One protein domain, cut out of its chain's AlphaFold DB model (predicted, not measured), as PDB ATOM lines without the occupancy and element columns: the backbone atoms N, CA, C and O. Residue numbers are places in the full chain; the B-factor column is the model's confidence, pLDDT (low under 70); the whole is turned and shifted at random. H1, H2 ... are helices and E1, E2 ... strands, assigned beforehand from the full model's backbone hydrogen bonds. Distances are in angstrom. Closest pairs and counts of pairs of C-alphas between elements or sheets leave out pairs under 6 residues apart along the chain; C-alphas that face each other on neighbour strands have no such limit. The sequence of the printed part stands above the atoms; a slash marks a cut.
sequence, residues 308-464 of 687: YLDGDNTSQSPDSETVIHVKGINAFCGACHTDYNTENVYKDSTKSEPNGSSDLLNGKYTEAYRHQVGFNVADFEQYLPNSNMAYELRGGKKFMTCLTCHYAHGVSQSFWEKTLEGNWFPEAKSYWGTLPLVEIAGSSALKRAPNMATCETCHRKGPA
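AT A GLANCE: This is residues 308 to 464 of the 687 residues of the protein "Putative cytochrome c" of Carboxydothermus hydrogenoformans (strain ATCC BAA-161 / DSM 6008 / Z-2901) (UniProt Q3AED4). Little regular structure: loops build a body with H3 near its middle, the pair H4 and H5 at one end, and the loop of residues 335 to 377 reaching the other end. Of 157 printed residues, 51 lie in named elements, mixed in class: E1, H1, H2, the antiparallel hairpin E2 and E3, then H3, H4, H5, H6. It is compact, radius of gyration of the C-alphas 16.5 A, spanning 49 by 35 by 32 A.

IN THESE COORDINATES: Find C-alpha 322 at (36.904, -18.719, -22.304); E1, residues 322 to 327, runs 16.0 A from there. Next come H1, 329 to 334; H2, 378 to 383; E2, 392 to 394; E3, 397 to 399; H3, 402 to 405; H4, 413 to 421, 11.2 A long; H5, 426 to 432; and H6, 453 to 459, ending at (44.758, -8.225, 1.103).

HOW THE PARTS SIT: In the hairpin E2 and E3, N 392 and O 399 are within hydrogen-bond range, 3.1 A. E1 pairs with no named strand; its closest C-alpha to E2 is His 325, 4.6 A from Glu 392. H1 touches H3, closest C-alphas Asn 330 and Cys 402, 6.1 A. H4 touches H5, closest C-alphas Glu 421 and Lys 429, 4.7 A, at a steep tilt of 65 degrees, opposite ways. H2 only just touches H6, with 3 pairs of C-alphas within 8 A, closest Tyr 383 and Cys 458, 6.3 A. In H1 and H4 every O i to N i+4 pair is within hydrogen-bond range; H5 and H6 have 2 of 3, H2 0 of 2 but 2 of 3 O i to N i+3 pairs, and H3 is too short.

THE WHOLE: The farthest C-alphas, Asn 313 and Ser 349, are 50.6 A apart. The printed part has no cut; the links H1 to H2 and H5 to H6 are long. In this model 55 residues have pLDDT under 70, among them 343 to 363.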
ATOM      1  N   TYR A 308      34.605 -19.356 -29.155       80.62
ATOM      2  CA  TYR A 308      34.135 -17.986 -29.355       80.62
ATOM      3  C   TYR A 308      32.624 -17.920 -29.611       80.62
ATOM      4  O   TYR A 308      32.142 -18.620 -30.501       80.62
ATOM      5  N   LEU A 309      31.923 -17.030 -28.898       78.12
ATOM      6  CA  LEU A 309      30.458 -16.876 -28.923       78.12
ATOM      7  C   LEU A 309      29.659 -18.131 -28.523       78.12
ATOM      8  O   LEU A 309      28.438 -18.137 -28.667       78.12
ATOM      9  N   ASP A 310      30.309 -19.170 -27.993       75.44
ATOM     10  CA  ASP A 310      29.609 -20.352 -27.503       75.44
ATOM     11  C   ASP A 310      29.120 -20.140 -26.064       75.44
ATOM     12  O   ASP A 310      29.902 -19.931 -25.121       75.44
ATOM     13  N   GLY A 311      27.797 -20.180 -25.919       61.09
ATOM     14  CA  GLY A 311      27.085 -20.069 -24.657       61.09
ATOM     15  C   GLY A 311      26.367 -21.352 -24.245       61.09
ATOM     16  O   GLY A 311      25.417 -21.228 -23.486       61.09
ATOM     17  N   ASP A 312      26.701 -22.537 -24.775       59.22
ATOM     18  CA  ASP A 312      25.917 -23.766 -24.546       59.22
ATOM     19  C   ASP A 312      25.555 -24.025 -23.060       59.22
ATOM     20  O   ASP A 312      26.342 -23.822 -22.130       59.22
ATOM     21  N   ASN A 313      24.311 -24.476 -22.872       47.97
ATOM     22  CA  ASN A 313      23.427 -24.378 -21.705       47.97
ATOM     23  C   ASN A 313      23.761 -25.305 -20.525       47.97
ATOM     24  O   ASN A 313      22.934 -25.495 -19.629       47.97
ATOM     25  N   THR A 314      24.949 -25.900 -20.483       52.00
ATOM     26  CA  THR A 314      25.389 -26.606 -19.277       52.00
ATOM     27  C   THR A 314      26.491 -25.788 -18.636       52.00
ATOM     28  O   THR A 314      27.523 -25.525 -19.248       52.00
ATOM     29  N   SER A 315      26.285 -25.385 -17.380       50.06
ATOM     30  CA  SER A 315      27.202 -24.565 -16.573       50.06
ATOM     31  C   SER A 315      28.565 -25.231 -16.291       50.06
ATOM     32  O   SER A 315      29.215 -24.919 -15.301       50.06
ATOM     33  N   GLN A 316      28.942 -26.230 -17.088       49.28
ATOM     34  CA  GLN A 316      30.089 -27.114 -16.948       49.28
ATOM     35  C   GLN A 316      30.637 -27.602 -18.302       49.28
ATOM     36  O   GLN A 316      31.567 -28.409 -18.290       49.28
ATOM     37  N   SER A 317      30.106 -27.170 -19.459       47.28
ATOM     38  CA  SER A 317      30.663 -27.653 -20.727       47.28
ATOM     39  C   SER A 317      32.075 -27.081 -20.950       47.28
ATOM     40  O   SER A 317      32.238 -25.851 -20.932       47.28
ATOM     41  N   PRO A 318      33.096 -27.927 -21.210       52.25
ATOM     42  CA  PRO A 318      34.412 -27.484 -21.684       52.25
ATOM     43  C   PRO A 318      34.333 -26.730 -23.026       52.25
ATOM     44  O   PRO A 318      35.315 -26.117 -23.444       52.25
ATOM     45  N   ASP A 319      33.158 -26.738 -23.660       59.97
ATOM     46  CA  ASP A 319      32.860 -26.106 -24.939       59.97
ATOM     47  C   ASP A 319      32.320 -24.671 -24.797       59.97
ATOM     48  O   ASP A 319      32.013 -24.032 -25.789       59.97
ATOM     49  N   SER A 320      32.233 -24.102 -23.590       71.44
ATOM     50  CA  SER A 320      31.783 -22.711 -23.418       71.44
ATOM     51  C   SER A 320      32.928 -21.693 -23.595       71.44
ATOM     52  O   SER A 320      34.091 -22.007 -23.337       71.44
ATOM     53  N   GLU A 321      32.627 -20.450 -24.007       82.31
ATOM     54  CA  GLU A 321      33.672 -19.444 -24.291       82.31
ATOM     55  C   GLU A 321      34.620 -19.158 -23.106       82.31
ATOM     56  O   GLU A 321      34.173 -18.786 -22.020       82.31
ATOM     57  N   THR A 322      35.939 -19.208 -23.309       81.69
ATOM     58  CA  THR A 322      36.904 -18.719 -22.304       81.69
ATOM     59  C   THR A 322      37.880 -17.717 -22.902       81.69
ATOM     60  O   THR A 322      38.260 -17.822 -24.069       81.69
ATOM     61  N   VAL A 323      38.287 -16.731 -22.095       85.31
ATOM     62  CA  VAL A 323      39.213 -15.665 -22.498       85.31
ATOM     63  C   VAL A 323      40.427 -15.653 -21.579       85.31
ATOM     64  O   VAL A 323      40.301 -15.514 -20.365       85.31
ATOM     65  N   ILE A 324      41.616 -15.742 -22.173       86.06
ATOM     66  CA  ILE A 324      42.900 -15.596 -21.481       86.06
ATOM     67  C   ILE A 324      43.594 -14.356 -22.032       86.06
ATOM     68  O   ILE A 324      43.964 -14.320 -23.206       86.06
ATOM     69  N   HIS A 325      43.793 -13.339 -21.195       87.88
ATOM     70  CA  HIS A 325      44.595 -12.176 -21.565       87.88
ATOM     71  C   HIS A 325      46.077 -12.562 -21.608       87.88
ATOM     72  O   HIS A 325      46.567 -13.251 -20.718       87.88
ATOM     73  N   VAL A 326      46.793 -12.114 -22.636       85.75
ATOM     74  CA  VAL A 326      48.213 -12.440 -22.856       85.75
ATOM     75  C   VAL A 326      49.093 -11.197 -22.764       85.75
ATOM     76  O   VAL A 326      50.181 -11.260 -22.199       85.75
ATOM     77  N   LYS A 327      48.647 -10.068 -23.331       86.00
ATOM     78  CA  LYS A 327      49.413  -8.814 -23.344       86.00
ATOM     79  C   LYS A 327      48.516  -7.594 -23.523       86.00
ATOM     80  O   LYS A 327      47.596  -7.639 -24.336       86.00
ATOM     81  N   GLY A 328      48.884  -6.478 -22.897       86.75
ATOM     82  CA  GLY A 328      48.526  -5.128 -23.347       86.75
ATOM     83  C   GLY A 328      47.281  -4.507 -22.720       86.75
ATOM     84  O   GLY A 328      46.968  -3.365 -23.051       86.75
ATOM     85  N   ILE A 329      46.600  -5.189 -21.791       90.69
ATOM     86  CA  ILE A 329      45.394  -4.647 -21.136       90.69
ATOM     87  C   ILE A 329      45.692  -3.352 -20.367       90.69
ATOM     88  O   ILE A 329      44.933  -2.390 -20.465       90.69
ATOM     89  N   ASN A 330      46.819  -3.283 -19.653       89.19
ATOM     90  CA  ASN A 330      47.183  -2.086 -18.887       89.19
ATOM     91  C   ASN A 330      47.483  -0.889 -19.787       89.19
ATOM     92  O   ASN A 330      47.019   0.210 -19.507       89.19
ATOM     93  N   ALA A 331      48.199  -1.102 -20.894       88.12
ATOM     94  CA  ALA A 331      48.414  -0.057 -21.887       88.12
ATOM     95  C   ALA A 331      47.084   0.413 -22.500       88.12
ATOM     96  O   ALA A 331      46.900   1.610 -22.691       88.12
ATOM     97  N   PHE A 332      46.156  -0.516 -22.758       92.44
ATOM     98  CA  PHE A 332      44.847  -0.231 -23.347       92.44
ATOM     99  C   PHE A 332      43.982   0.649 -22.439       92.44
ATOM    100  O   PHE A 332      43.579   1.735 -22.845       92.44
ATOM    101  N   CYS A 333      43.753   0.234 -21.190       92.19
ATOM    102  CA  CYS A 333      43.009   1.041 -20.215       92.19
ATOM    103  C   CYS A 333      43.774   2.326 -19.850       92.19
ATOM    104  O   CYS A 333      43.195   3.405 -19.721       92.19
ATOM    105  N   GLY A 334      45.095   2.214 -19.735       89.31
ATOM    106  CA  GLY A 334      46.014   3.293 -19.404       89.31
ATOM    107  C   GLY A 334      46.151   4.382 -20.464       89.31
ATOM    108  O   GLY A 334      46.739   5.416 -20.174       89.31
ATOM    109  N   ALA A 335      45.620   4.190 -21.674       88.94
ATOM    110  CA  ALA A 335      45.572   5.246 -22.681       88.94
ATOM    111  C   ALA A 335      44.634   6.394 -22.263       88.94
ATOM    112  O   ALA A 335      44.910   7.550 -22.576       88.94
ATOM    113  N   CYS A 336      43.557   6.088 -21.529       88.62
ATOM    114  CA  CYS A 336      42.650   7.082 -20.943       88.62
ATOM    115  C   CYS A 336      42.949   7.304 -19.454       88.62
ATOM    116  O   CYS A 336      43.002   8.440 -18.994       88.62
ATOM    117  N   HIS A 337      43.186   6.222 -18.708       89.19
ATOM    118  CA  HIS A 337      43.504   6.259 -17.279       89.19
ATOM    119  C   HIS A 337      45.013   6.374 -17.061       89.19
ATOM    120  O   HIS A 337      45.620   5.529 -16.398       89.19
ATOM    121  N   THR A 338      45.635   7.386 -17.668       83.75
ATOM    122  CA  THR A 338      47.100   7.511 -17.744       83.75
ATOM    123  C   THR A 338      47.770   7.451 -16.385       83.75
ATOM    124  O   THR A 338      48.820   6.827 -16.257       83.75
ATOM    125  N   ASP A 339      47.134   8.013 -15.360       81.62
ATOM    126  CA  ASP A 339      47.711   8.032 -14.021       81.62
ATOM    127  C   ASP A 339      47.665   6.672 -13.325       81.62
ATOM    128  O   ASP A 339      48.520   6.361 -12.504       81.62
ATOM    129  N   TYR A 340      46.704   5.826 -13.693       82.00
ATOM    130  CA  TYR A 340      46.582   4.464 -13.175       82.00
ATOM    131  C   TYR A 340      47.478   3.472 -13.926       82.00
ATOM    132  O   TYR A 340      47.615   2.324 -13.502       82.00
ATOM    133  N   ASN A 341      48.098   3.879 -15.039       82.00
ATOM    134  CA  ASN A 341      49.008   3.028 -15.795       82.00
ATOM    135  C   ASN A 341      50.397   2.987 -15.151       82.00
ATOM    136  O   ASN A 341      51.358   3.613 -15.601       82.00
ATOM    137  N   THR A 342      50.507   2.204 -14.088       75.00
ATOM    138  CA  THR A 342      51.731   2.112 -13.294       75.00
ATOM    139  C   THR A 342      52.723   1.071 -13.812       75.00
ATOM    140  O   THR A 342      53.718   0.815 -13.141       75.00
ATOM    141  N   GLU A 343      52.480   0.437 -14.965       68.88
ATOM    142  CA  GLU A 343      53.339  -0.645 -15.485       68.88
ATOM    143  C   GLU A 343      54.794  -0.176 -15.703       68.88
ATOM    144  O   GLU A 343      55.732  -0.969 -15.657       68.88
ATOM    145  N   ASN A 344      54.991   1.139 -15.863       61.28
ATOM    146  CA  ASN A 344      56.299   1.782 -15.999       61.28
ATOM    147  C   ASN A 344      56.730   2.594 -14.762       61.28
ATOM    148  O   ASN A 344      57.783   3.230 -14.788       61.28
ATOM    149  N   VAL A 345      55.931   2.598 -13.690       58.94
ATOM    150  CA  VAL A 345      56.199   3.352 -12.460       58.94
ATOM    151  C   VAL A 345      56.947   2.448 -11.482       58.94
ATOM    152  O   VAL A 345      56.422   1.423 -11.060       58.94
ATOM    153  N   TYR A 346      58.170   2.866 -11.143       54.66
ATOM    154  CA  TYR A 346      59.102   2.258 -10.185       54.66
ATOM    155  C   TYR A 346      59.422   0.762 -10.410       54.66
ATOM    156  O   TYR A 346      58.634  -0.143 -10.133       54.66
ATOM    157  N   LYS A 347      60.656   0.511 -10.858       56.66
ATOM    158  CA  LYS A 347      61.326  -0.786 -10.744       56.66
ATOM    159  C   LYS A 347      62.322  -0.654  -9.602       56.66
ATOM    160  O   LYS A 347      63.230   0.173  -9.698       56.66
ATOM    161  N   ASP A 348      62.154  -1.426  -8.539       54.09
ATOM    162  CA  ASP A 348      63.247  -1.678  -7.604       54.09
ATOM    163  C   ASP A 348      64.460  -2.109  -8.427       54.09
ATOM    164  O   ASP A 348      64.371  -3.013  -9.258       54.09
ATOM    165  N   SER A 349      65.595  -1.445  -8.230       53.38
ATOM    166  CA  SER A 349      66.812  -1.711  -8.998       53.38
ATOM    167  C   SER A 349      67.336  -3.141  -8.823       53.38
ATOM    168  O   SER A 349      68.200  -3.569  -9.589       53.38
ATOM    169  N   THR A 350      66.810  -3.889  -7.847       53.72
ATOM    170  CA  THR A 350      67.130  -5.295  -7.585       53.72
ATOM    171  C   THR A 350      66.140  -6.294  -8.196       53.72
ATOM    172  O   THR A 350      66.444  -7.489  -8.226       53.72
ATOM    173  N   LYS A 351      64.989  -5.849  -8.727       53.59
ATOM    174  CA  LYS A 351      63.995  -6.719  -9.379       53.59
ATOM    175  C   LYS A 351      63.859  -6.395 -10.868       53.59
ATOM    176  O   LYS A 351      63.850  -5.245 -11.291       53.59
ATOM    177  N   SER A 352      63.738  -7.434 -11.694       54.72
ATOM    178  CA  SER A 352      63.579  -7.290 -13.149       54.72
ATOM    179  C   SER A 352      62.166  -6.869 -13.579       54.72
ATOM    180  O   SER A 352      61.983  -6.439 -14.717       54.72
ATOM    181  N   GLU A 353      61.186  -6.985 -12.680       56.88
ATOM    182  CA  GLU A 353      59.764  -6.709 -12.914       56.88
ATOM    183  C   GLU A 353      59.304  -5.482 -12.105       56.88
ATOM    184  O   GLU A 353      59.894  -5.210 -11.057       56.88
ATOM    185  N   PRO A 354      58.251  -4.759 -12.540       55.28
ATOM    186  CA  PRO A 354      57.663  -3.672 -11.757       55.28
ATOM    187  C   PRO A 354      57.249  -4.159 -10.360       55.28
ATOM    188  O   PRO A 354      56.586  -5.187 -10.234       55.28
ATOM    189  N   ASN A 355      57.657  -3.439  -9.312       51.09
ATOM    190  CA  ASN A 355      57.362  -3.770  -7.916       51.09
ATOM    191  C   ASN A 355      57.342  -2.494  -7.050       51.09
ATOM    192  O   ASN A 355      58.323  -2.087  -6.437       51.09
ATOM    193  N   GLY A 356      56.202  -1.831  -7.021       49.25
ATOM    194  CA  GLY A 356      55.940  -0.628  -6.253       49.25
ATOM    195  C   GLY A 356      54.919  -0.912  -5.161       49.25
ATOM    196  O   GLY A 356      53.899  -1.557  -5.400       49.25
ATOM    197  N   SER A 357      55.195  -0.401  -3.962       50.22
ATOM    198  CA  SER A 357      54.163  -0.175  -2.949       50.22
ATOM    199  C   SER A 357      53.245   0.969  -3.403       50.22
ATOM    200  O   SER A 357      53.668   1.835  -4.172       50.22
ATOM    201  N   SER A 358      52.017   1.022  -2.880       54.41
ATOM    202  CA  SER A 358      51.074   2.141  -3.047       54.41
ATOM    203  C   SER A 358      51.574   3.472  -2.473       54.41
ATOM    204  O   SER A 358      50.842   4.450  -2.522       54.41
ATOM    205  N   ASP A 359      52.787   3.519  -1.922       53.91
ATOM    206  CA  ASP A 359      53.336   4.639  -1.146       53.91
ATOM    207  C   ASP A 359      54.005   5.720  -2.008       53.91
ATOM    208  O   ASP A 359      54.514   6.715  -1.489       53.91
ATOM    209  N   LEU A 360      54.022   5.537  -3.329       55.50
ATOM    210  CA  LEU A 360      54.532   6.520  -4.277       55.50
ATOM    211  C   LEU A 360      53.366   7.152  -5.030       55.50
ATOM    212  O   LEU A 360      52.590   6.457  -5.689       55.50
ATOM    213  N   LEU A 361      53.275   8.480  -4.949       61.62
ATOM    214  CA  LEU A 361      52.390   9.248  -5.815       61.62
ATOM    215  C   LEU A 361      52.819   9.025  -7.265       61.62
ATOM    216  O   LEU A 361      54.000   9.132  -7.607       61.62
ATOM    217  N   ASN A 362      51.854   8.689  -8.108       64.12
ATOM    218  CA  ASN A 362      52.046   8.544  -9.539       64.12
ATOM    219  C   ASN A 362      50.929   9.262 -10.297       64.12
ATOM    220  O   ASN A 362      49.898   9.604  -9.719       64.12
ATOM    221  N   GLY A 363      51.188   9.513 -11.580       67.00
ATOM    222  CA  GLY A 363      50.257  10.169 -12.486       67.00
ATOM    223  C   GLY A 363      50.818  11.405 -13.176       67.00
ATOM    224  O   GLY A 363      51.690  12.094 -12.660       67.00
ATOM    225  N   LYS A 364      50.342  11.640 -14.400       72.19
ATOM    226  CA  LYS A 364      50.623  12.811 -15.233       72.19
ATOM    227  C   LYS A 364      49.667  13.969 -14.913       72.19
ATOM    228  O   LYS A 364      50.085  15.118 -15.020       72.19
ATOM    229  N   TYR A 365      48.407  13.689 -14.567       73.69
ATOM    230  CA  TYR A 365      47.365  14.719 -14.408       73.69
ATOM    231  C   TYR A 365      46.829  14.859 -12.982       73.69
ATOM    232  O   TYR A 365      46.382  15.935 -12.588       73.69
ATOM    233  N   THR A 366      46.871  13.780 -12.212       68.62
ATOM    234  CA  THR A 366      46.483  13.700 -10.808       68.62
ATOM    235  C   THR A 366      47.596  12.991 -10.049       68.62
ATOM    236  O   THR A 366      48.072  11.946 -10.480       68.62
ATOM    237  N   GLU A 367      48.021  13.554  -8.922       66.94
ATOM    238  CA  GLU A 367      48.967  12.896  -8.023       66.94
ATOM    239  C   GLU A 367      48.176  12.200  -6.919       66.94
ATOM    240  O   GLU A 367      47.510  12.848  -6.110       66.94
ATOM    241  N   ALA A 368      48.208  10.868  -6.894       63.59
ATOM    242  CA  ALA A 368      47.517  10.096  -5.870       63.59
ATOM    243  C   ALA A 368      48.190   8.746  -5.610       63.59
ATOM    244  O   ALA A 368      48.912   8.213  -6.450       63.59
ATOM    245  N   TYR A 369      47.914   8.177  -4.438       66.25
ATOM    246  CA  TYR A 369      48.314   6.817  -4.099       66.25
ATOM    247  C   TYR A 369      47.416   5.822  -4.841       66.25
ATOM    248  O   TYR A 369      46.188   5.853  -4.704       66.25
ATOM    249  N   ARG A 370      48.021   4.955  -5.659       74.38
ATOM    250  CA  ARG A 370      47.322   3.986  -6.517       74.38
ATOM    251  C   ARG A 370      47.915   2.593  -6.344       74.38
ATOM    252  O   ARG A 370      49.113   2.445  -6.119       74.38
ATOM    253  N   HIS A 371      47.078   1.566  -6.487       75.50
ATOM    254  CA  HIS A 371      47.572   0.196  -6.590       75.50
ATOM    255  C   HIS A 371      48.356   0.025  -7.883       75.50
ATOM    256  O   HIS A 371      47.893   0.425  -8.953       75.50
ATOM    257  N   GLN A 372      49.520  -0.607  -7.778       77.31
ATOM    258  CA  GLN A 372      50.296  -0.928  -8.958       77.31
ATOM    259  C   GLN A 372      49.575  -2.001  -9.789       77.31
ATOM    260  O   GLN A 372      49.047  -2.973  -9.258       77.31
ATOM    261  N   VAL A 373      49.581  -1.848 -11.106       82.94
ATOM    262  CA  VAL A 373      49.247  -2.871 -12.101       82.94
ATOM    263  C   VAL A 373      50.487  -3.211 -12.933       82.94
ATOM    264  O   VAL A 373      51.436  -2.432 -13.010       82.94
ATOM    265  N   GLY A 374      50.488  -4.384 -13.568       81.81
ATOM    266  CA  GLY A 374      51.578  -4.854 -14.432       81.81
ATOM    267  C   GLY A 374      52.686  -5.613 -13.704       81.81
ATOM    268  O   GLY A 374      53.666  -5.997 -14.336       81.81
ATOM    269  N   PHE A 375      52.532  -5.865 -12.403       81.06
ATOM    270  CA  PHE A 375      53.451  -6.683 -11.614       81.06
ATOM    271  C   PHE A 375      53.032  -8.163 -11.611       81.06
ATOM    272  O   PHE A 375      51.856  -8.501 -11.790       81.06
ATOM    273  N   ASN A 376      54.008  -9.050 -11.410       84.50
ATOM    274  CA  ASN A 376      53.789 -10.492 -11.292       84.50
ATOM    275  C   ASN A 376      53.158 -10.828  -9.931       84.50
ATOM    276  O   ASN A 376      53.710 -10.474  -8.893       84.50
ATOM    277  N   VAL A 377      52.041 -11.556  -9.929       81.88
ATOM    278  CA  VAL A 377      51.293 -11.881  -8.704       81.88
ATOM    279  C   VAL A 377      51.761 -13.161  -8.005       81.88
ATOM    280  O   VAL A 377      51.075 -13.617  -7.098       81.88
ATOM    281  N   ALA A 378      52.904 -13.740  -8.389       81.75
ATOM    282  CA  ALA A 378      53.450 -14.979  -7.817       81.75
ATOM    283  C   ALA A 378      53.459 -14.993  -6.277       81.75
ATOM    284  O   ALA A 378      53.039 -15.978  -5.673       81.75
ATOM    285  N   ASP A 379      53.841 -13.881  -5.641       71.31
ATOM    286  CA  ASP A 379      53.877 -13.755  -4.174       71.31
ATOM    287  C   ASP A 379      52.477 -13.877  -3.534       71.31
ATOM    288  O   ASP A 379      52.333 -14.247  -2.366       71.31
ATOM    289  N   PHE A 380      51.431 -13.613  -4.320       72.56
ATOM    290  CA  PHE A 380      50.037 -13.690  -3.912       72.56
ATOM    291  C   PHE A 380      49.344 -14.964  -4.391       72.56
ATOM    292  O   PHE A 380      48.283 -15.257  -3.860       72.56
ATOM    293  N   GLU A 381      49.898 -15.728  -5.345       72.38
ATOM    294  CA  GLU A 381      49.197 -16.821  -6.050       72.38
ATOM    295  C   GLU A 381      48.563 -17.858  -5.121       72.38
ATOM    296  O   GLU A 381      47.442 -18.294  -5.377       72.38
ATOM    297  N   GLN A 382      49.220 -18.183  -4.008       67.06
ATOM    298  CA  GLN A 382      48.684 -19.062  -2.959       67.06
ATOM    299  C   GLN A 382      47.358 -18.565  -2.341       67.06
ATOM    300  O   GLN A 382      46.596 -19.338  -1.765       67.06
ATOM    301  N   TYR A 383      47.062 -17.273  -2.479       61.25
ATOM    302  CA  TYR A 383      45.875 -16.588  -1.980       61.25
ATOM    303  C   TYR A 383      44.848 -16.270  -3.088       61.25
ATOM    304  O   TYR A 383      43.756 -15.792  -2.779       61.25
ATOM    305  N   LEU A 384      45.149 -16.555  -4.361       64.62
ATOM    306  CA  LEU A 384      44.313 -16.187  -5.514       64.62
ATOM    307  C   LEU A 384      43.292 -17.216  -6.046       64.62
ATOM    308  O   LEU A 384      42.443 -16.776  -6.816       64.62
ATOM    309  N   PRO A 385      43.308 -18.534  -5.744       54.94
ATOM    310  CA  PRO A 385      42.583 -19.518  -6.568       54.94
ATOM    311  C   PRO A 385      41.041 -19.462  -6.510       54.94
ATOM    312  O   PRO A 385      40.387 -20.306  -7.104       54.94
ATOM    313  N   ASN A 386      40.449 -18.464  -5.851       54.84
ATOM    314  CA  ASN A 386      39.077 -18.508  -5.353       54.84
ATOM    315  C   ASN A 386      38.173 -17.335  -5.806       54.84
ATOM    316  O   ASN A 386      37.063 -17.198  -5.310       54.84
ATOM    317  N   SER A 387      38.621 -16.433  -6.684       60.56
ATOM    318  CA  SER A 387      38.067 -15.063  -6.705       60.56
ATOM    319  C   SER A 387      37.468 -14.543  -8.018       60.56
ATOM    320  O   SER A 387      37.134 -13.364  -8.083       60.56
ATOM    321  N   ASN A 388      37.285 -15.373  -9.053       73.31
ATOM    322  CA  ASN A 388      36.821 -14.932 -10.390       73.31
ATOM    323  C   ASN A 388      37.658 -13.778 -11.002       73.31
ATOM    324  O   ASN A 388      37.186 -12.978 -11.819       73.31
ATOM    325  N   MET A 389      38.911 -13.648 -10.567       81.62
ATOM    326  CA  MET A 389      39.816 -12.585 -10.998       81.62
ATOM    327  C   MET A 389      40.468 -12.964 -12.328       81.62
ATOM    328  O   MET A 389      40.915 -14.096 -12.518       81.62
ATOM    329  N   ALA A 390      40.556 -12.001 -13.245       85.06
ATOM    330  CA  ALA A 390      41.169 -12.205 -14.554       85.06
ATOM    331  C   ALA A 390      42.614 -11.695 -14.564       85.06
ATOM    332  O   ALA A 390      42.871 -10.534 -14.265       85.06
ATOM    333  N   TYR A 391      43.570 -12.528 -14.956       87.12
ATOM    334  CA  TYR A 391      44.980 -12.139 -15.024       87.12
ATOM    335  C   TYR A 391      45.469 -12.125 -16.459       87.12
ATOM    336  O   TYR A 391      44.903 -12.781 -17.335       87.12
ATOM    337  N   GLU A 392      46.556 -11.399 -16.681       88.94
ATOM    338  CA  GLU A 392      47.322 -11.534 -17.905       88.94
ATOM    339  C   GLU A 392      48.391 -12.615 -17.726       88.94
ATOM    340  O   GLU A 392      49.135 -12.603 -16.745       88.94
ATOM    341  N   LEU A 393      48.449 -13.579 -18.644       86.62
ATOM    342  CA  LEU A 393      49.382 -14.698 -18.597       86.62
ATOM    343  C   LEU A 393      50.562 -14.432 -19.537       86.62
ATOM    344  O   LEU A 393      50.426 -14.518 -20.758       86.62
ATOM    345  N   ARG A 394      51.741 -14.163 -18.969       81.75
ATOM    346  CA  ARG A 394      52.983 -13.928 -19.723       81.75
ATOM    347  C   ARG A 394      54.006 -14.998 -19.360       81.75
ATOM    348  O   ARG A 394      54.426 -15.087 -18.209       81.75
ATOM    349  N   GLY A 395      54.400 -15.834 -20.322       77.69
ATOM    350  CA  GLY A 395      55.416 -16.876 -20.097       77.69
ATOM    351  C   GLY A 395      55.081 -17.829 -18.939       77.69
ATOM    352  O   GLY A 395      55.965 -18.188 -18.167       77.69
ATOM    353  N   GLY A 396      53.797 -18.173 -18.773       80.00
ATOM    354  CA  GLY A 396      53.308 -19.045 -17.697       80.00
ATOM    355  C   GLY A 396      53.122 -18.372 -16.331       80.00
ATOM    356  O   GLY A 396      52.692 -19.041 -15.398       80.00
ATOM    357  N   LYS A 397      53.407 -17.072 -16.201       84.88
ATOM    358  CA  LYS A 397      53.231 -16.293 -14.964       84.88
ATOM    359  C   LYS A 397      52.014 -15.378 -15.058       84.88
ATOM    360  O   LYS A 397      51.729 -14.850 -16.135       84.88
ATOM    361  N   LYS A 398      51.329 -15.157 -13.935       87.31
ATOM    362  CA  LYS A 398      50.166 -14.264 -13.847       87.31
ATOM    363  C   LYS A 398      50.593 -12.839 -13.504       87.31
ATOM    364  O   LYS A 398      51.397 -12.617 -12.602       87.31
ATOM    365  N   PHE A 399      50.008 -11.868 -14.192       86.94
ATOM    366  CA  PHE A 399      50.241 -10.445 -13.977       86.94
ATOM    367  C   PHE A 399      48.934  -9.726 -13.657       86.94
ATOM    368  O   PHE A 399      47.888  -9.999 -14.254       86.94
ATOM    369  N   MET A 400      49.016  -8.799 -12.702       87.31
ATOM    370  CA  MET A 400      47.905  -7.943 -12.298       87.31
ATOM    371  C   MET A 400      47.584  -6.939 -13.407       87.31
ATOM    372  O   MET A 400      48.480  -6.276 -13.935       87.31
ATOM    373  N   THR A 401      46.305  -6.778 -13.730       90.50
ATOM    374  CA  THR A 401      45.826  -5.782 -14.696       90.50
ATOM    375  C   THR A 401      44.627  -5.007 -14.171       90.50
ATOM    376  O   THR A 401      44.016  -5.398 -13.179       90.50
ATOM    377  N   CYS A 402      44.230  -3.942 -14.868       90.69
ATOM    378  CA  CYS A 402      42.987  -3.226 -14.565       90.69
ATOM    379  C   CYS A 402      41.775  -4.179 -14.515       90.69
ATOM    380  O   CYS A 402      40.968  -4.119 -13.587       90.69
ATOM    381  N   LEU A 403      41.690  -5.122 -15.465       92.00
ATOM    382  CA  LEU A 403      40.596  -6.098 -15.540       92.00
ATOM    383  C   LEU A 403      40.699  -7.231 -14.517       92.00
ATOM    384  O   LEU A 403      39.783  -8.046 -14.405       92.00
ATOM    385  N   THR A 404      41.786  -7.286 -13.748       89.50
ATOM    386  CA  THR A 404      41.875  -8.208 -12.621       89.50
ATOM    387  C   THR A 404      40.887  -7.831 -11.544       89.50
ATOM    388  O   THR A 404      40.209  -8.715 -11.048       89.50
ATOM    389  N   CYS A 405      40.734  -6.542 -11.252       87.94
ATOM    390  CA  CYS A 405      39.780  -6.060 -10.258       87.94
ATOM    391  C   CYS A 405      38.463  -5.594 -10.885       87.94
ATOM    392  O   CYS A 405      37.426  -5.607 -10.219       87.94
ATOM    393  N   HIS A 406      38.501  -5.180 -12.153       91.88
ATOM    394  CA  HIS A 406      37.362  -4.573 -12.824       91.88
ATOM    395  C   HIS A 406      36.789  -5.421 -13.962       91.88
ATOM    396  O   HIS A 406      37.484  -6.195 -14.621       91.88
ATOM    397  N   TYR A 407      35.503  -5.225 -14.215       92.31
ATOM    398  CA  TYR A 407      34.883  -5.478 -15.505       92.31
ATOM    399  C   TYR A 407      35.023  -4.234 -16.387       92.31
ATOM    400  O   TYR A 407      35.034  -3.107 -15.892       92.31
ATOM    401  N   ALA A 408      35.167  -4.440 -17.697       92.88
ATOM    402  CA  ALA A 408      35.388  -3.354 -18.649       92.88
ATOM    403  C   ALA A 408      34.111  -2.538 -18.889       92.88
ATOM    404  O   ALA A 408      34.175  -1.319 -18.984       92.88
ATOM    405  N   HIS A 409      32.961  -3.202 -18.982       93.00
ATOM    406  CA  HIS A 409      31.668  -2.567 -19.210       93.00
ATOM    407  C   HIS A 409      31.004  -2.186 -17.899       93.00
ATOM    408  O   HIS A 409      30.533  -1.070 -17.805       93.00
ATOM    409  N   GLY A 410      31.016  -3.041 -16.879       91.12
ATOM    410  CA  GLY A 410      30.380  -2.764 -15.590       91.12
ATOM    411  C   GLY A 410      29.718  -3.986 -14.982       91.12
ATOM    412  O   GLY A 410      29.951  -5.110 -15.432       91.12
ATOM    413  N   VAL A 411      28.954  -3.770 -13.916       89.25
ATOM    414  CA  VAL A 411      28.304  -4.826 -13.131       89.25
ATOM    415  C   VAL A 411      26.972  -4.363 -12.566       89.25
ATOM    416  O   VAL A 411      26.732  -3.172 -12.413       89.25
ATOM    417  N   SER A 412      26.155  -5.335 -12.171       88.69
ATOM    418  CA  SER A 412      24.978  -5.153 -11.333       88.69
ATOM    419  C   SER A 412      24.961  -6.201 -10.217       88.69
ATOM    420  O   SER A 412      25.749  -7.152 -10.219       88.69
ATOM    421  N   GLN A 413      24.015  -6.052  -9.289       86.75
ATOM    422  CA  GLN A 413      23.752  -7.033  -8.235       86.75
ATOM    423  C   GLN A 413      23.512  -8.442  -8.807       86.75
ATOM    424  O   GLN A 413      24.183  -9.399  -8.424       86.75
ATOM    425  N   SER A 414      22.609  -8.554  -9.787       87.06
ATOM    426  CA  SER A 414      22.274  -9.832 -10.422       87.06
ATOM    427  C   SER A 414      23.450 -10.406 -11.215       87.06
ATOM    428  O   SER A 414      23.623 -11.622 -11.291       87.06
ATOM    429  N   PHE A 415      24.305  -9.549 -11.775       88.94
ATOM    430  CA  PHE A 415      25.520  -9.985 -12.454       88.94
ATOM    431  C   PHE A 415      26.534 -10.607 -11.482       88.94
ATOM    432  O   PHE A 415      27.144 -11.633 -11.799       88.94
ATOM    433  N   TRP A 416      26.705 -10.047 -10.280       88.31
ATOM    434  CA  TRP A 416      27.535 -10.675  -9.246       88.31
ATOM    435  C   TRP A 416      26.965 -12.016  -8.804       88.31
ATOM    436  O   TRP A 416      27.711 -12.985  -8.748       88.31
ATOM    437  N   GLU A 417      25.660 -12.115  -8.569       86.62
ATOM    438  CA  GLU A 417      25.016 -13.387  -8.215       86.62
ATOM    439  C   GLU A 417      25.278 -14.450  -9.294       86.62
ATOM    440  O   GLU A 417      25.749 -15.549  -8.998       86.62
ATOM    441  N   LYS A 418      25.118 -14.103 -10.578       85.38
ATOM    442  CA  LYS A 418      25.421 -15.015 -11.696       85.38
ATOM    443  C   LYS A 418      26.892 -15.442 -11.749       85.38
ATOM    444  O   LYS A 418      27.176 -16.595 -12.078       85.38
ATOM    445  N   THR A 419      27.821 -14.529 -11.469       85.88
ATOM    446  CA  THR A 419      29.263 -14.759 -11.667       85.88
ATOM    447  C   THR A 419      30.009 -15.253 -10.429       85.88
ATOM    448  O   THR A 419      31.082 -15.836 -10.568       85.88
ATOM    449  N   LEU A 420      29.474 -15.032  -9.230       84.38
ATOM    450  CA  LEU A 420      30.113 -15.369  -7.958       84.38
ATOM    451  C   LEU A 420      29.357 -16.454  -7.186       84.38
ATOM    452  O   LEU A 420      30.002 -17.234  -6.502       84.38
ATOM    453  N   GLU A 421      28.030 -16.536  -7.295       82.81
ATOM    454  CA  GLU A 421      27.202 -17.585  -6.665       82.81
ATOM    455  C   GLU A 421      26.724 -18.646  -7.670       82.81
ATOM    456  O   GLU A 421      26.456 -19.800  -7.309       82.81
ATOM    457  N   GLY A 422      26.616 -18.262  -8.941       77.81
ATOM    458  CA  GLY A 422      26.195 -19.128 -10.028       77.81
ATOM    459  C   GLY A 422      27.185 -20.254 -10.326       77.81
ATOM    460  O   GLY A 422      28.336 -20.272  -9.895       77.81
ATOM    461  N   ASN A 423      26.730 -21.225 -11.114       75.56
ATOM    462  CA  ASN A 423      27.550 -22.382 -11.477       75.56
ATOM    463  C   ASN A 423      28.548 -22.094 -12.613       75.56
ATOM    464  O   ASN A 423      29.327 -22.975 -12.950       75.56
ATOM    465  N   TRP A 424      28.531 -20.892 -13.197       73.88
ATOM    466  CA  TRP A 424      29.402 -20.519 -14.318       73.88
ATOM    467  C   TRP A 424      30.883 -20.428 -13.935       73.88
ATOM    468  O   TRP A 424      31.741 -20.682 -14.776       73.88
ATOM    469  N   PHE A 425      31.178 -20.104 -12.671       75.56
ATOM    470  CA  PHE A 425      32.537 -20.024 -12.129       75.56
ATOM    471  C   PHE A 425      32.609 -20.793 -10.796       75.56
ATOM    472  O   PHE A 425      32.513 -20.191  -9.723       75.56
ATOM    473  N   PRO A 426      32.729 -22.134 -10.829       69.69
ATOM    474  CA  PRO A 426      32.662 -22.983  -9.635       69.69
ATOM    475  C   PRO A 426      33.673 -22.615  -8.539       69.69
ATOM    476  O   PRO A 426      33.349 -22.672  -7.351       69.69
ATOM    477  N   GLU A 427      34.878 -22.191  -8.921       68.75
ATOM    478  CA  GLU A 427      35.926 -21.751  -7.995       68.75
ATOM    479  C   GLU A 427      35.518 -20.477  -7.248       68.75
ATOM    480  O   GLU A 427      35.777 -20.343  -6.053       68.75
ATOM    481  N   ALA A 428      34.827 -19.564  -7.938       73.25
ATOM    482  CA  ALA A 428      34.276 -18.358  -7.336       73.25
ATOM    483  C   ALA A 428      33.157 -18.710  -6.350       73.25
ATOM    484  O   ALA A 428      33.175 -18.248  -5.211       73.25
ATOM    485  N   LYS A 429      32.247 -19.607  -6.745       73.88
ATOM    486  CA  LYS A 429      31.144 -20.081  -5.900       73.88
ATOM    487  C   LYS A 429      31.612 -20.687  -4.587       73.88
ATOM    488  O   LYS A 429      31.027 -20.403  -3.544       73.88
ATOM    489  N   SER A 430      32.677 -21.488  -4.607       70.19
ATOM    490  CA  SER A 430      33.222 -22.092  -3.384       70.19
ATOM    491  C   SER A 430      33.681 -21.058  -2.350       70.19
ATOM    492  O   SER A 430      33.766 -21.385  -1.168       70.19
ATOM    493  N   TYR A 431      34.020 -19.846  -2.780       68.62
ATOM    494  CA  TYR A 431      34.555 -18.795  -1.921       68.62
ATOM    495  C   TYR A 431      33.520 -17.723  -1.595       68.62
ATOM    496  O   TYR A 431      33.376 -17.338  -0.438       68.62
ATOM    497  N   TRP A 432      32.776 -17.275  -2.603       70.81
ATOM    498  CA  TRP A 432      31.797 -16.198  -2.498       70.81
ATOM    499  C   TRP A 432      30.401 -16.677  -2.132       70.81
ATOM    500  O   TRP A 432      29.657 -15.909  -1.539       70.81
ATOM    501  N   GLY A 433      30.049 -17.932  -2.423       63.59
ATOM    502  CA  GLY A 433      28.673 -18.430  -2.334       63.59
ATOM    503  C   GLY A 433      28.061 -18.472  -0.931       63.59
ATOM    504  O   GLY A 433      26.915 -18.882  -0.770       63.59
ATOM    505  N   THR A 434      28.825 -18.087   0.091       65.75
ATOM    506  CA  THR A 434      28.371 -17.963   1.483       65.75
ATOM    507  C   THR A 434      28.352 -16.515   1.986       65.75
ATOM    508  O   THR A 434      27.895 -16.269   3.103       65.75
ATOM    509  N   LEU A 435      28.829 -15.554   1.188       66.50
ATOM    510  CA  LEU A 435      28.938 -14.142   1.544       66.50
ATOM    511  C   LEU A 435      27.801 -13.336   0.902       66.50
ATOM    512  O   LEU A 435      27.499 -13.544  -0.267       66.50
ATOM    513  N   PRO A 436      27.182 -12.381   1.619       67.69
ATOM    514  CA  PRO A 436      26.154 -11.534   1.033       67.69
ATOM    515  C   PRO A 436      26.765 -10.624  -0.039       67.69
ATOM    516  O   PRO A 436      27.575  -9.749   0.267       67.69
ATOM    517  N   LEU A 437      26.332 -10.787  -1.287       75.50
ATOM    518  CA  LEU A 437      26.801  -9.994  -2.425       75.50
ATOM    519  C   LEU A 437      26.136  -8.614  -2.530       75.50
ATOM    520  O   LEU A 437      25.972  -8.112  -3.630       75.50
ATOM    521  N   VAL A 438      25.735  -7.992  -1.424       78.25
ATOM    522  CA  VAL A 438      24.991  -6.722  -1.441       78.25
ATOM    523  C   VAL A 438      25.955  -5.552  -1.348       78.25
ATOM    524  O   VAL A 438      26.681  -5.452  -0.365       78.25
ATOM    525  N   GLU A 439      25.941  -4.635  -2.308       76.25
ATOM    526  CA  GLU A 439      26.691  -3.379  -2.197       76.25
ATOM    527  C   GLU A 439      26.068  -2.444  -1.143       76.25
ATOM    528  O   GLU A 439      24.867  -2.187  -1.140       76.25
ATOM    529  N   ILE A 440      26.914  -1.904  -0.267       69.06
ATOM    530  CA  ILE A 440      26.560  -0.976   0.814       69.06
ATOM    531  C   ILE A 440      27.273   0.378   0.693       69.06
ATOM    532  O   ILE A 440      26.886   1.324   1.372       69.06
ATOM    533  N   ALA A 441      28.306   0.489  -0.153       65.62
ATOM    534  CA  ALA A 441      29.142   1.688  -0.272       65.62
ATOM    535  C   ALA A 441      28.932   2.491  -1.575       65.62
ATOM    536  O   ALA A 441      29.519   3.559  -1.726       65.62
ATOM    537  N   GLY A 442      28.153   1.976  -2.532       68.50
ATOM    538  CA  GLY A 442      27.895   2.600  -3.838       68.50
ATOM    539  C   GLY A 442      29.120   2.755  -4.755       68.50
ATOM    540  O   GLY A 442      29.055   3.469  -5.749       68.50
ATOM    541  N   SER A 443      30.251   2.107  -4.457       72.50
ATOM    542  CA  SER A 443      31.544   2.379  -5.120       72.50
ATOM    543  C   SER A 443      32.013   1.262  -6.054       72.50
ATOM    544  O   SER A 443      33.170   1.251  -6.485       72.50
ATOM    545  N   SER A 444      31.156   0.283  -6.340       80.94
ATOM    546  CA  SER A 444      31.544  -0.977  -6.992       80.94
ATOM    547  C   SER A 444      31.036  -1.142  -8.424       80.94
ATOM    548  O   SER A 444      31.141  -2.235  -8.962       80.94
ATOM    549  N   ALA A 445      30.597  -0.056  -9.067       85.38
ATOM    550  CA  ALA A 445      30.066   0.020 -10.439       85.38
ATOM    551  C   ALA A 445      30.839  -0.760 -11.527       85.38
ATOM    552  O   ALA A 445      30.270  -1.141 -12.546       85.38
ATOM    553  N   LEU A 446      32.137  -1.006 -11.323       89.50
ATOM    554  CA  LEU A 446      32.976  -1.798 -12.227       89.50
ATOM    555  C   LEU A 446      33.693  -2.959 -11.525       89.50
ATOM    556  O   LEU A 446      34.475  -3.647 -12.165       89.50
ATOM    557  N   LYS A 447      33.548  -3.157 -10.212       88.69
ATOM    558  CA  LYS A 447      34.357  -4.136  -9.464       88.69
ATOM    559  C   LYS A 447      33.824  -5.551  -9.655       88.69
ATOM    560  O   LYS A 447      32.620  -5.767  -9.768       88.69
ATOM    561  N   ARG A 448      34.720  -6.539  -9.626       87.75
ATOM    562  CA  ARG A 448      34.339  -7.953  -9.760       87.75
ATOM    563  C   ARG A 448      33.523  -8.503  -8.587       87.75
ATOM    564  O   ARG A 448      32.865  -9.518  -8.762       87.75
ATOM    565  N   ALA A 449      33.553  -7.832  -7.437       83.62
ATOM    566  CA  ALA A 449      32.781  -8.130  -6.234       83.62
ATOM    567  C   ALA A 449      32.460  -6.825  -5.458       83.62
ATOM    568  O   ALA A 449      33.218  -5.849  -5.566       83.62
ATOM    569  N   PRO A 450      31.371  -6.791  -4.669       82.06
ATOM    570  CA  PRO A 450      30.919  -5.590  -3.957       82.06
ATOM    571  C   PRO A 450      31.836  -5.182  -2.790       82.06
ATOM    572  O   PRO A 450      32.667  -5.958  -2.327       82.06
ATOM    573  N   ASN A 451      31.675  -3.957  -2.278       72.12
ATOM    574  CA  ASN A 451      32.231  -3.461  -1.001       72.12
ATOM    575  C   ASN A 451      33.735  -3.659  -0.765       72.12
ATOM    576  O   ASN A 451      34.156  -3.966   0.347       72.12
ATOM    577  N   MET A 452      34.564  -3.494  -1.799       76.81
ATOM    578  CA  MET A 452      36.013  -3.769  -1.729       76.81
ATOM    579  C   MET A 452      36.365  -5.243  -1.497       76.81
ATOM    580  O   MET A 452      37.539  -5.563  -1.318       76.81
ATOM    581  N   ALA A 453      35.407  -6.164  -1.569       75.56
ATOM    582  CA  ALA A 453      35.682  -7.586  -1.427       75.56
ATOM    583  C   ALA A 453      36.630  -8.094  -2.533       75.56
ATOM    584  O   ALA A 453      37.498  -8.936  -2.294       75.56
ATOM    585  N   THR A 454      36.573  -7.482  -3.722       80.69
ATOM    586  CA  THR A 454      37.589  -7.645  -4.777       80.69
ATOM    587  C   THR A 454      39.011  -7.391  -4.268       80.69
ATOM    588  O   THR A 454      39.932  -8.114  -4.634       80.69
ATOM    589  N   CYS A 455      39.206  -6.395  -3.404       79.00
ATOM    590  CA  CYS A 455      40.502  -6.071  -2.812       79.00
ATOM    591  C   CYS A 455      40.882  -7.089  -1.723       79.00
ATOM    592  O   CYS A 455      42.018  -7.567  -1.680       79.00
ATOM    593  N   GLU A 456      39.927  -7.469  -0.870       71.56
ATOM    594  CA  GLU A 456      40.143  -8.425   0.231       71.56
ATOM    595  C   GLU A 456      40.546  -9.827  -0.245       71.56
ATOM    596  O   GLU A 456      41.197 -10.561   0.497       71.56
ATOM    597  N   THR A 457      40.279 -10.162  -1.509       72.94
ATOM    598  CA  THR A 457      40.813 -11.369  -2.162       72.94
ATOM    599  C   THR A 457      42.329 -11.513  -1.974       72.94
ATOM    600  O   THR A 457      42.813 -12.603  -1.656       72.94
ATOM    601  N   CYS A 458      43.073 -10.417  -2.163       71.69
ATOM    602  CA  CYS A 458      44.532 -10.393  -2.051       71.69
ATOM    603  C   CYS A 458      44.993  -9.885  -0.684       71.69
ATOM    604  O   CYS A 458      45.956 -10.410  -0.134       71.69
ATOM    605  N   HIS A 459      44.320  -8.868  -0.137       73.12
ATOM    606  CA  HIS A 459      44.758  -8.225   1.103       73.12
ATOM    607  C   HIS A 459      44.420  -9.022   2.360       73.12
ATOM    608  O   HIS A 459      45.097  -8.816   3.365       73.12
ATOM    609  N   ARG A 460      43.419  -9.919   2.294       62.66
ATOM    610  CA  ARG A 460      43.004 -10.874   3.336       62.66
ATOM    611  C   ARG A 460      43.315 -10.371   4.742       62.66
ATOM    612  O   ARG A 460      44.091 -11.005   5.458       62.66
ATOM    613  N   LYS A 461      42.746  -9.221   5.129       51.25
ATOM    614  CA  LYS A 461      43.209  -8.484   6.319       51.25
ATOM    615  C   LYS A 461      43.207  -9.308   7.609       51.25
ATOM    616  O   LYS A 461      43.946  -8.957   8.521       51.25
ATOM    617  N   GLY A 462      42.468 -10.423   7.666       47.47
ATOM    618  CA  GLY A 462      42.711 -11.526   8.602       47.47
ATOM    619  C   GLY A 462      42.901 -11.071  10.061       47.47
ATOM    620  O   GLY A 462      42.310 -10.070  10.467       47.47
ATOM    621  N   PRO A 463      43.758 -11.751  10.843       35.62
ATOM    622  CA  PRO A 463      44.180 -11.340  12.188       35.62
ATOM    623  C   PRO A 463      44.746  -9.916  12.299       35.62
ATOM    624  O   PRO A 463      44.735  -9.335  13.370       35.62
ATOM    625  N   ALA A 464      45.214  -9.281  11.219       38.22
ATOM    626  CA  ALA A 464      45.684  -7.891  11.293       38.22
ATOM    627  C   ALA A 464      44.533  -6.885  11.520       38.22
ATOM    628  O   ALA A 464      44.776  -5.733  11.879       38.22
TER     629      ALA A 464